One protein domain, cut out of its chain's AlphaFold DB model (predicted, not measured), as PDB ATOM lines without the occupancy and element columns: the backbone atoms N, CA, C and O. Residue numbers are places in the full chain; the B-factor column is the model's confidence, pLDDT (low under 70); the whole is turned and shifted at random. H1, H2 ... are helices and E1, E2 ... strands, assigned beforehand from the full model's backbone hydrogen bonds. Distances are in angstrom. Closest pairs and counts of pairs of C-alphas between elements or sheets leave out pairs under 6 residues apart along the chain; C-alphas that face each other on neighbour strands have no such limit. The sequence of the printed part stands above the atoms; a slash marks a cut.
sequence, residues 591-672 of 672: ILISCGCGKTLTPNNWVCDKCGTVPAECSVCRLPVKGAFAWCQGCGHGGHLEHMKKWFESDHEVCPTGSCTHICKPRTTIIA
ATOM      1  N   ILE A 591      56.229  35.664 -15.993       55.66
ATOM      2  CA  ILE A 591      55.400  35.529 -17.206       55.66
ATOM      3  C   ILE A 591      54.460  36.741 -17.346       55.66
ATOM      4  O   ILE A 591      53.396  36.798 -16.728       55.66
ATOM      5  N   LEU A 592      54.830  37.709 -18.190       58.53
ATOM      6  CA  LEU A 592      53.989  38.871 -18.497       58.53
ATOM      7  C   LEU A 592      52.895  38.511 -19.524       58.53
ATOM      8  O   LEU A 592      53.090  38.613 -20.735       58.53
ATOM      9  N   ILE A 593      51.719  38.092 -19.050       66.31
ATOM     10  CA  ILE A 593      50.574  37.798 -19.929       66.31
ATOM     11  C   ILE A 593      49.896  39.111 -20.344       66.31
ATOM     12  O   ILE A 593      49.527  39.925 -19.497       66.31
ATOM     13  N   SER A 594      49.681  39.321 -21.645       70.75
ATOM     14  CA  SER A 594      48.997  40.509 -22.170       70.75
ATOM     15  C   SER A 594      47.944  40.164 -23.221       70.75
ATOM     16  O   SER A 594      48.041  39.170 -23.937       70.75
ATOM     17  N   CYS A 595      46.910  40.997 -23.307       75.88
ATOM     18  CA  CYS A 595      45.933  40.954 -24.387       75.88
ATOM     19  C   CYS A 595      46.438  41.759 -25.591       75.88
ATOM     20  O   CYS A 595      47.018  42.830 -25.413       75.88
ATOM     21  N   GLY A 596      46.083  41.345 -26.814       69.12
ATOM     22  CA  GLY A 596      46.376  42.085 -28.056       69.12
ATOM     23  C   GLY A 596      45.802  43.515 -28.140       69.12
ATOM     24  O   GLY A 596      46.069  44.227 -29.099       69.12
ATOM     25  N   CYS A 597      45.047  43.974 -27.133       74.88
ATOM     26  CA  CYS A 597      44.642  45.375 -26.962       74.88
ATOM     27  C   CYS A 597      45.667  46.216 -26.159       74.88
ATOM     28  O   CYS A 597      45.373  47.359 -25.785       74.88
ATOM     29  N   GLY A 598      46.835  45.645 -25.842       73.38
ATOM     30  CA  GLY A 598      47.939  46.288 -25.124       73.38
ATOM     31  C   GLY A 598      47.790  46.353 -23.599       73.38
ATOM     32  O   GLY A 598      48.542  47.082 -22.962       73.38
ATOM     33  N   LYS A 599      46.823  45.644 -22.995       75.56
ATOM     34  CA  LYS A 599      46.668  45.573 -21.528       75.56
ATOM     35  C   LYS A 599      47.191  44.238 -20.986       75.56
ATOM     36  O   LYS A 599      46.737  43.177 -21.417       75.56
ATOM     37  N   THR A 600      48.096  44.308 -20.010       75.56
ATOM     38  CA  THR A 600      48.541  43.180 -19.177       75.56
ATOM     39  C   THR A 600      47.356  42.581 -18.415       75.56
ATOM     40  O   THR A 600      46.541  43.325 -17.865       75.56
ATOM     41  N   LEU A 601      47.245  41.253 -18.383       71.50
ATOM     42  CA  LEU A 601      46.263  40.565 -17.544       71.50
ATOM     43  C   LEU A 601      46.751  40.518 -16.093       71.50
ATOM     44  O   LEU A 601      47.950  40.413 -15.835       71.50
ATOM     45  N   THR A 602      45.824  40.554 -15.138       70.25
ATOM     46  CA  THR A 602      46.140  40.219 -13.747       70.25
ATOM     47  C   THR A 602      46.296  38.699 -13.588       70.25
ATOM     48  O   THR A 602      45.595  37.941 -14.265       70.25
ATOM     49  N   PRO A 603      47.185  38.215 -12.697       63.78
ATOM     50  CA  PRO A 603      47.272  36.792 -12.378       63.78
ATOM     51  C   PRO A 603      45.902  36.205 -12.010       63.78
ATOM     52  O   PRO A 603      45.092  36.860 -11.355       63.78
ATOM     53  N   ASN A 604      45.648  34.969 -12.446       68.06
ATOM     54  CA  ASN A 604      44.370  34.249 -12.336       68.06
ATOM     55  C   ASN A 604      43.160  34.850 -13.086       68.06
ATOM     56  O   ASN A 604      42.105  34.211 -13.092       68.06
ATOM     57  N   ASN A 605      43.289  35.995 -13.766       73.75
ATOM     58  CA  ASN A 605      42.230  36.557 -14.602       73.75
ATOM     59  C   ASN A 605      42.456  36.233 -16.086       73.75
ATOM     60  O   ASN A 605      43.457  36.619 -16.687       73.75
ATOM     61  N   TRP A 606      41.497  35.529 -16.686       76.81
ATOM     62  CA  TRP A 606      41.593  34.994 -18.050       76.81
ATOM     63  C   TRP A 606      40.828  35.832 -19.088       76.81
ATOM     64  O   TRP A 606      40.822  35.495 -20.272       76.81
ATOM     65  N   VAL A 607      40.193  36.923 -18.648       83.19
ATOM     66  CA  VAL A 607      39.437  37.873 -19.473       83.19
ATOM     67  C   VAL A 607      40.116  39.239 -19.380       83.19
ATOM     68  O   VAL A 607      40.517  39.673 -18.306       83.19
ATOM     69  N   CYS A 608      40.258  39.952 -20.496       82.88
ATOM     70  CA  CYS A 608      40.852  41.285 -20.470       82.88
ATOM     71  C   CYS A 608      39.831  42.362 -20.068       82.88
ATOM     72  O   CYS A 608      38.994  42.750 -20.885       82.88
ATOM     73  N   ASP A 609      39.963  42.951 -18.873       84.06
ATOM     74  CA  ASP A 609      39.039  43.994 -18.365       84.06
ATOM     75  C   ASP A 609      38.958  45.274 -19.225       84.06
ATOM     76  O   ASP A 609      38.132  46.138 -18.957       84.06
ATOM     77  N   LYS A 610      39.826  45.443 -20.236       82.31
ATOM     78  CA  LYS A 610      39.761  46.566 -21.193       82.31
ATOM     79  C   LYS A 610      38.853  46.278 -22.399       82.31
ATOM     80  O   LYS A 610      38.381  47.222 -23.022       82.31
ATOM     81  N   CYS A 611      38.649  45.013 -22.774       85.75
ATOM     82  CA  CYS A 611      37.953  44.660 -24.023       85.75
ATOM     83  C   CYS A 611      37.116  43.368 -23.976       85.75
ATOM     84  O   CYS A 611      36.681  42.895 -25.024       85.75
ATOM     85  N   GLY A 612      36.934  42.751 -22.802       84.44
ATOM     86  CA  GLY A 612      36.144  41.523 -22.609       84.44
ATOM     87  C   GLY A 612      36.684  40.273 -23.319       84.44
ATOM     88  O   GLY A 612      36.083  39.209 -23.235       84.44
ATOM     89  N   THR A 613      37.807  40.379 -24.032       82.62
ATOM     90  CA  THR A 613      38.371  39.292 -24.844       82.62
ATOM     91  C   THR A 613      39.176  38.330 -23.974       82.62
ATOM     92  O   THR A 613      39.955  38.775 -23.131       82.62
ATOM     93  N   VAL A 614      39.037  37.026 -24.220       83.62
ATOM     94  CA  VAL A 614      39.923  35.972 -23.700       83.62
ATOM     95  C   VAL A 614      41.154  35.883 -24.616       83.62
ATOM     96  O   VAL A 614      40.996  35.473 -25.765       83.62
ATOM     97  N   PRO A 615      42.378  36.256 -24.187       75.75
ATOM     98  CA  PRO A 615      43.506  36.359 -25.125       75.75
ATOM     99  C   PRO A 615      44.077  35.017 -25.603       75.75
ATOM    100  O   PRO A 615      44.764  34.982 -26.618       75.75
ATOM    101  N   ALA A 616      43.786  33.930 -24.885       81.06
ATOM    102  CA  ALA A 616      44.223  32.567 -25.192       81.06
ATOM    103  C   ALA A 616      43.015  31.609 -25.262       81.06
ATOM    104  O   ALA A 616      42.946  30.617 -24.535       81.06
ATOM    105  N   GLU A 617      42.014  31.929 -26.088       87.44
ATOM    106  CA  GLU A 617      40.858  31.050 -26.337       87.44
ATOM    107  C   GLU A 617      41.287  29.819 -27.156       87.44
ATOM    108  O   GLU A 617      41.920  29.937 -28.206       87.44
ATOM    109  N   CYS A 618      40.932  28.613 -26.704       90.94
ATOM    110  CA  CYS A 618      41.182  27.398 -27.475       90.94
ATOM    111  C   CYS A 618      40.181  27.249 -28.627       90.94
ATOM    112  O   CYS A 618      38.997  27.027 -28.391       90.94
ATOM    113  N   SER A 619      40.665  27.260 -29.872       91.19
ATOM    114  CA  SER A 619      39.834  27.147 -31.085       91.19
ATOM    115  C   SER A 619      38.902  25.922 -31.139       91.19
ATOM    116  O   SER A 619      37.831  26.020 -31.735       91.19
ATOM    117  N   VAL A 620      39.255  24.809 -30.479       91.50
ATOM    118  CA  VAL A 620      38.407  23.602 -30.368       91.50
ATOM    119  C   VAL A 620      37.314  23.762 -29.306       91.50
ATOM    120  O   VAL A 620      36.133  23.687 -29.626       91.50
ATOM    121  N   CYS A 621      37.680  23.969 -28.035       93.56
ATOM    122  CA  CYS A 621      36.727  23.900 -26.915       93.56
ATOM    123  C   CYS A 621      36.186  25.260 -26.442       93.56
ATOM    124  O   CYS A 621      35.354  25.301 -25.545       93.56
ATOM    125  N   ARG A 622      36.685  26.366 -27.008       91.12
ATOM    126  CA  ARG A 622      36.326  27.771 -26.718       91.12
ATOM    127  C   ARG A 622      36.499  28.216 -25.261       91.12
ATOM    128  O   ARG A 622      35.967  29.238 -24.843       91.12
ATOM    129  N   LEU A 623      37.291  27.468 -24.493       89.88
ATOM    130  CA  LEU A 623      37.671  27.809 -23.122       89.88
ATOM    131  C   LEU A 623      39.045  28.505 -23.084       89.88
ATOM    132  O   LEU A 623      39.883  28.221 -23.949       89.88
ATOM    133  N   PRO A 624      39.311  29.367 -22.080       86.12
ATOM    134  CA  PRO A 624      40.634  29.943 -21.856       86.12
ATOM    135  C   PRO A 624      41.681  28.871 -21.542       86.12
ATOM    136  O   PRO A 624      41.466  28.019 -20.676       86.12
ATOM    137  N   VAL A 625      42.836  28.942 -22.203       82.88
ATOM    138  CA  VAL A 625      43.970  28.047 -21.955       82.88
ATOM    139  C   VAL A 625      44.766  28.536 -20.748       82.88
ATOM    140  O   VAL A 625      45.380  29.598 -20.785       82.88
ATOM    141  N   LYS A 626      44.775  27.736 -19.675       76.94
ATOM    142  CA  LYS A 626      45.442  28.056 -18.394       76.94
ATOM    143  C   LYS A 626      46.911  27.603 -18.304       76.94
ATOM    144  O   LYS A 626      47.478  27.563 -17.217       76.94
ATOM    145  N   GLY A 627      47.506  27.203 -19.425       73.88
ATOM    146  CA  GLY A 627      48.838  26.599 -19.499       73.88
ATOM    147  C   GLY A 627      49.439  26.747 -20.896       73.88
ATOM    148  O   GLY A 627      49.266  27.784 -21.531       73.88
ATOM    149  N   ALA A 628      50.123  25.716 -21.396       77.69
ATOM    150  CA  ALA A 628      50.752  25.749 -22.718       77.69
ATOM    151  C   ALA A 628      49.730  25.984 -23.855       77.69
ATOM    152  O   ALA A 628      48.887  25.127 -24.144       77.69
ATOM    153  N   PHE A 629      49.838  27.145 -24.507       79.62
ATOM    154  CA  PHE A 629      49.056  27.535 -25.680       79.62
ATOM    155  C   PHE A 629      49.842  27.207 -26.955       79.62
ATOM    156  O   PHE A 629      50.801  27.895 -27.299       79.62
ATOM    157  N   ALA A 630      49.445  26.144 -27.653       83.94
ATOM    158  CA  ALA A 630      50.015  25.782 -28.947       83.94
ATOM    159  C   ALA A 630      49.299  26.570 -30.052       83.94
ATOM    160  O   ALA A 630      48.069  26.551 -30.113       83.94
ATOM    161  N   TRP A 631      50.043  27.270 -30.914       83.75
ATOM    162  CA  TRP A 631      49.476  28.174 -31.921       83.75
ATOM    163  C   TRP A 631      50.288  28.209 -33.219       83.75
ATOM    164  O   TRP A 631      51.493  27.958 -33.231       83.75
ATOM    165  N   CYS A 632      49.617  28.523 -34.326       81.00
ATOM    166  CA  CYS A 632      50.240  28.652 -35.637       81.00
ATOM    167  C   CYS A 632      50.778  30.075 -35.841       81.00
ATOM    168  O   CYS A 632      50.001  31.027 -35.949       81.00
ATOM    169  N   GLN A 633      52.101  30.201 -35.986       77.81
ATOM    170  CA  GLN A 633      52.796  31.482 -36.177       77.81
ATOM    171  C   GLN A 633      52.276  32.301 -37.375       77.81
ATOM    172  O   GLN A 633      52.294  33.526 -37.321       77.81
ATOM    173  N   GLY A 634      51.775  31.645 -38.430       76.06
ATOM    174  CA  GLY A 634      51.250  32.323 -39.621       76.06
ATOM    175  C   GLY A 634      49.854  32.938 -39.456       76.06
ATOM    176  O   GLY A 634      49.570  33.957 -40.075       76.06
ATOM    177  N   CYS A 635      48.977  32.356 -38.627       82.00
ATOM    178  CA  CYS A 635      47.573  32.792 -38.527       82.00
ATOM    179  C   CYS A 635      47.103  33.205 -37.124       82.00
ATOM    180  O   CYS A 635      45.955  33.618 -36.973       82.00
ATOM    181  N   GLY A 636      47.938  33.069 -36.089       78.25
ATOM    182  CA  GLY A 636      47.597  33.422 -34.705       78.25
ATOM    183  C   GLY A 636      46.674  32.428 -33.983       78.25
ATOM    184  O   GLY A 636      46.626  32.427 -32.755       78.25
ATOM    185  N   HIS A 637      45.956  31.561 -34.703       83.25
ATOM    186  CA  HIS A 637      45.035  30.591 -34.105       83.25
ATOM    187  C   HIS A 637      45.765  29.474 -33.344       83.25
ATOM    188  O   HIS A 637      46.815  28.991 -33.775       83.25
ATOM    189  N   GLY A 638      45.168  29.019 -32.237       87.56
ATOM    190  CA  GLY A 638      45.756  28.001 -31.368       87.56
ATOM    191  C   GLY A 638      44.791  27.413 -30.337       87.56
ATOM    192  O   GLY A 638      43.563  27.469 -30.493       87.56
ATOM    193  N   GLY A 639      45.349  26.828 -29.278       87.75
ATOM    194  CA  GLY A 639      44.602  26.288 -28.148       87.75
ATOM    195  C   GLY A 639      45.420  25.400 -27.214       87.75
ATOM    196  O   GLY A 639      46.648  25.438 -27.205       87.75
ATOM    197  N   HIS A 640      44.717  24.595 -26.411       85.88
ATOM    198  CA  HIS A 640      45.326  23.582 -25.549       85.88
ATOM    199  C   HIS A 640      46.198  22.632 -26.378       85.88
ATOM    200  O   HIS A 640      45.728  22.122 -27.398       85.88
ATOM    201  N   LEU A 641      47.424  22.360 -25.916       86.44
ATOM    202  CA  LEU A 641      48.395  21.491 -26.594       86.44
ATOM    203  C   LEU A 641      47.773  20.168 -27.076       86.44
ATOM    204  O   LEU A 641      47.875  19.844 -28.255       86.44
ATOM    205  N   GLU A 642      47.050  19.468 -26.200       87.75
ATOM    206  CA  GLU A 642      46.410  18.182 -26.508       87.75
ATOM    207  C   GLU A 642      45.302  18.297 -27.572       87.75
ATOM    208  O   GLU A 642      45.196  17.459 -28.465       87.75
ATOM    209  N   HIS A 643      44.508  19.375 -27.546       90.19
ATOM    210  CA  HIS A 643      43.482  19.621 -28.567       90.19
ATOM    211  C   HIS A 643      44.092  19.956 -29.931       90.19
ATOM    212  O   HIS A 643      43.543  19.548 -30.953       90.19
ATOM    213  N   MET A 644      45.209  20.692 -29.967       86.88
ATOM    214  CA  MET A 644      45.911  20.987 -31.222       86.88
ATOM    215  C   MET A 644      46.576  19.728 -31.779       86.88
ATOM    216  O   MET A 644      46.396  19.421 -32.954       86.88
ATOM    217  N   LYS A 645      47.273  18.965 -30.928       87.06
ATOM    218  CA  LYS A 645      47.896  17.684 -31.278       87.06
ATOM    219  C   LYS A 645      46.878  16.736 -31.921       87.06
ATOM    220  O   LYS A 645      47.016  16.419 -33.098       87.06
ATOM    221  N   LYS A 646      45.794  16.411 -31.209       89.94
ATOM    222  CA  LYS A 646      44.739  15.500 -31.688       89.94
ATOM    223  C   LYS A 646      44.062  15.964 -32.987       89.94
ATOM    224  O   LYS A 646      43.644  15.140 -33.803       89.94
ATOM    225  N   TRP A 647      43.952  17.277 -33.199       89.75
ATOM    226  CA  TRP A 647      43.409  17.840 -34.436       89.75
ATOM    227  C   TRP A 647      44.335  17.607 -35.639       89.75
ATOM    228  O   TRP A 647      43.871  17.140 -36.680       89.75
ATOM    229  N   PHE A 648      45.633  17.890 -35.488       86.69
ATOM    230  CA  PHE A 648      46.633  17.729 -36.553       86.69
ATOM    231  C   PHE A 648      47.070  16.269 -36.776       86.69
ATOM    232  O   PHE A 648      47.486  15.928 -37.883       86.69
ATOM    233  N   GLU A 649      46.912  15.395 -35.776       85.75
ATOM    234  CA  GLU A 649      46.986  13.931 -35.924       85.75
ATOM    235  C   GLU A 649      45.849  13.379 -36.799       85.75
ATOM    236  O   GLU A 649      46.041  12.398 -37.510       85.75
ATOM    237  N   SER A 650      44.685  14.041 -36.821       81.81
ATOM    238  CA  SER A 650      43.532  13.679 -37.667       81.81
ATOM    239  C   SER A 650      43.664  14.191 -39.118       81.81
ATOM    240  O   SER A 650      42.675  14.558 -39.744       81.81
ATOM    241  N   ASP A 651      44.900  14.280 -39.615       78.56
ATOM    242  CA  ASP A 651      45.346  14.708 -40.954       78.56
ATOM    243  C   ASP A 651      44.883  16.088 -41.483       78.56
ATOM    244  O   ASP A 651      45.144  16.443 -42.631       78.56
ATOM    245  N   HIS A 652      44.269  16.934 -40.652       85.44
ATOM    246  CA  HIS A 652      43.900  18.297 -41.048       85.44
ATOM    247  C   HIS A 652      45.133  19.161 -41.355       85.44
ATOM    248  O   HIS A 652      45.988  19.354 -40.494       85.44
ATOM    249  N   GLU A 653      45.202  19.783 -42.535       87.06
ATOM    250  CA  GLU A 653      46.248  20.778 -42.831       87.06
ATOM    251  C   GLU A 653      45.998  22.141 -42.161       87.06
ATOM    252  O   GLU A 653      46.937  22.887 -41.884       87.06
ATOM    253  N   VAL A 654      44.734  22.474 -41.884       90.31
ATOM    254  CA  VAL A 654      44.256  23.797 -41.443       90.31
ATOM    255  C   VAL A 654      43.810  23.753 -39.977       90.31
ATOM    256  O   VAL A 654      43.389  22.712 -39.477       90.31
ATOM    257  N   CYS A 655      43.907  24.875 -39.257       88.31
ATOM    258  CA  CYS A 655      43.516  24.960 -37.845       88.31
ATOM    259  C   CYS A 655      41.980  24.923 -37.605       88.31
ATOM    260  O   CYS A 655      41.203  25.226 -38.513       88.31
ATOM    261  N   PRO A 656      41.513  24.615 -36.372       88.81
ATOM    262  CA  PRO A 656      40.099  24.322 -36.072       88.81
ATOM    263  C   PRO A 656      39.103  25.487 -36.196       88.81
ATOM    264  O   PRO A 656      37.929  25.325 -35.867       88.81
ATOM    265  N   THR A 657      39.530  26.684 -36.608       85.31
ATOM    266  CA  THR A 657      38.653  27.869 -36.658       85.31
ATOM    267  C   THR A 657      37.724  27.906 -37.872       85.31
ATOM    268  O   THR A 657      36.803  28.721 -37.893       85.31
ATOM    269  N   GLY A 658      37.929  27.037 -38.870       80.81
ATOM    270  CA  GLY A 658      37.040  26.833 -40.027       80.81
ATOM    271  C   GLY A 658      37.034  27.957 -41.074       80.81
ATOM    272  O   GLY A 658      36.808  27.693 -42.249       80.81
ATOM    273  N   SER A 659      37.328  29.197 -40.678       83.88
ATOM    274  CA  SER A 659      37.480  30.363 -41.563       83.88
ATOM    275  C   SER A 659      38.929  30.642 -41.980       83.88
ATOM    276  O   SER A 659      39.188  31.593 -42.717       83.88
ATOM    277  N   CYS A 660      39.889  29.852 -41.494       84.88
ATOM    278  CA  CYS A 660      41.295  30.005 -41.848       84.88
ATOM    279  C   CYS A 660      41.628  29.274 -43.155       84.88
ATOM    280  O   CYS A 660      41.092  28.208 -43.430       84.88
ATOM    281  N   THR A 661      42.559  29.827 -43.932       86.69
ATOM    282  CA  THR A 661      43.092  29.234 -45.173       86.69
ATOM    283  C   THR A 661      44.596  28.951 -45.100       86.69
ATOM    284  O   THR A 661      45.197  28.532 -46.086       86.69
ATOM    285  N   HIS A 662      45.226  29.174 -43.942       83.06
ATOM    286  CA  HIS A 662      46.633  28.842 -43.734       83.06
ATOM    287  C   HIS A 662      46.811  27.337 -43.515       83.06
ATOM    288  O   HIS A 662      46.083  26.731 -42.728       83.06
ATOM    289  N   ILE A 663      47.851  26.771 -44.130       86.75
ATOM    290  CA  ILE A 663      48.390  25.463 -43.748       86.75
ATOM    291  C   ILE A 663      49.049  25.645 -42.374       86.75
ATOM    292  O   ILE A 663      50.105  26.265 -42.247       86.75
ATOM    293  N   CYS A 664      48.368  25.174 -41.334       83.25
ATOM    294  CA  CYS A 664      48.768  25.294 -39.933       83.25
ATOM    295  C   CYS A 664      49.466  24.041 -39.399       83.25
ATOM    296  O   CYS A 664      50.161  24.134 -38.386       83.25
ATOM    297  N   LYS A 665      49.280  22.891 -40.059       79.88
ATOM    298  CA  LYS A 665      49.963  21.633 -39.741       79.88
ATOM    299  C   LYS A 665      51.483  21.832 -39.882       79.88
ATOM    300  O   LYS A 665      51.926  22.253 -40.955       79.88
ATOM    301  N   PRO A 666      52.294  21.571 -38.838       64.38
ATOM    302  CA  PRO A 666      53.740  21.735 -38.925       64.38
ATOM    303  C   PRO A 666      54.324  20.850 -40.028       64.38
ATOM    304  O   PRO A 666      54.106  19.639 -40.039       64.38
ATOM    305  N   ARG A 667      55.090  21.441 -40.952       60.38
ATOM    306  CA  ARG A 667      55.857  20.663 -41.929       60.38
ATOM    307  C   ARG A 667      57.063  20.047 -41.235       60.38
ATOM    308  O   ARG A 667      58.059  20.727 -41.007       60.38
ATOM    309  N   THR A 668      56.996  18.749 -40.963       52.06
ATOM    310  CA  THR A 668      58.156  17.904 -40.658       52.06
ATOM    311  C   THR A 668      58.988  17.663 -41.922       52.06
ATOM    312  O   THR A 668      59.184  16.534 -42.363       52.06
ATOM    313  N   THR A 669      59.501  18.743 -42.521       37.91
ATOM    314  CA  THR A 669      60.618  18.661 -43.467       37.91
ATOM    315  C   THR A 669      61.864  18.246 -42.698       37.91
ATOM    316  O   THR A 669      62.632  19.089 -42.237       37.91
ATOM    317  N   ILE A 670      62.038  16.932 -42.560       37.69
ATOM    318  CA  ILE A 670      63.350  16.331 -42.343       37.69
ATOM    319  C   ILE A 670      64.207  16.780 -43.529       37.69
ATOM    320  O   ILE A 670      63.863  16.515 -44.682       37.69
ATOM    321  N   ILE A 671      65.272  17.526 -43.245       34.34
ATOM    322  CA  ILE A 671      66.307  17.814 -44.234       34.34
ATOM    323  C   ILE A 671      67.131  16.530 -44.335       34.34
ATOM    324  O   ILE A 671      67.733  16.122 -43.341       34.34
ATOM    325  N   ALA A 672      67.053  15.879 -45.495       33.19
ATOM    326  CA  ALA A 672      67.801  14.670 -45.835       33.19
ATOM    327  C   ALA A 672      69.206  15.006 -46.361       33.19
ATOM    328  O   ALA A 672      69.361  16.117 -46.921       33.19
TER     329      ALA A 672
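What this domain is: This is residues 591 to 672 of the 672 residues of the protein "WD40 repeat-containing protein" of Polysphondylium pallidum (strain ATCC 26659 / Pp 5 / PN500) (UniProt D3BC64). With little regular structure, the model is mostly loops: a small strand hairpin, E1 and E2, runs directly into one short helix, H1, with a loop lobe of residues 591 to 615 at one end and a tail, residues 666 to 672, leading away at the other. The 82 printed residues hold E1, E2 and H1 in that order, a mixed class with 15 residues in named elements. The whole is elongated, 46 by 26 by 21 A, and only just loose, close to compact, with a radius of gyration of the C-alphas of 14.2 A.

How they stand to each other: E1, residues 629 to 631, and E2, residues 638 to 640, form an antiparallel hairpin at 149 degrees; N 630 and O 639 are within hydrogen-bond range at 2.9 A. H1, residues 641 to 649, follows E2 by a tight link; the closest C-alphas of E1 and H1, Ala 630 and Leu 641, are 5.2 A apart. In H1 every O i to N i+4 pair is within hydrogen-bond range.

Where its parts are: E1 begins at C-alpha 629 (49.056, 27.535, -25.680). H1, 12.1 A long, ends at C-alpha 649 (46.986, 13.931, -35.924).

The domain as a whole: The farthest C-alphas, Asp 609 and Ala 672, are 49.4 A apart. The printed part has no cut. Residues 666 to 672 are among those with pLDDT under 70.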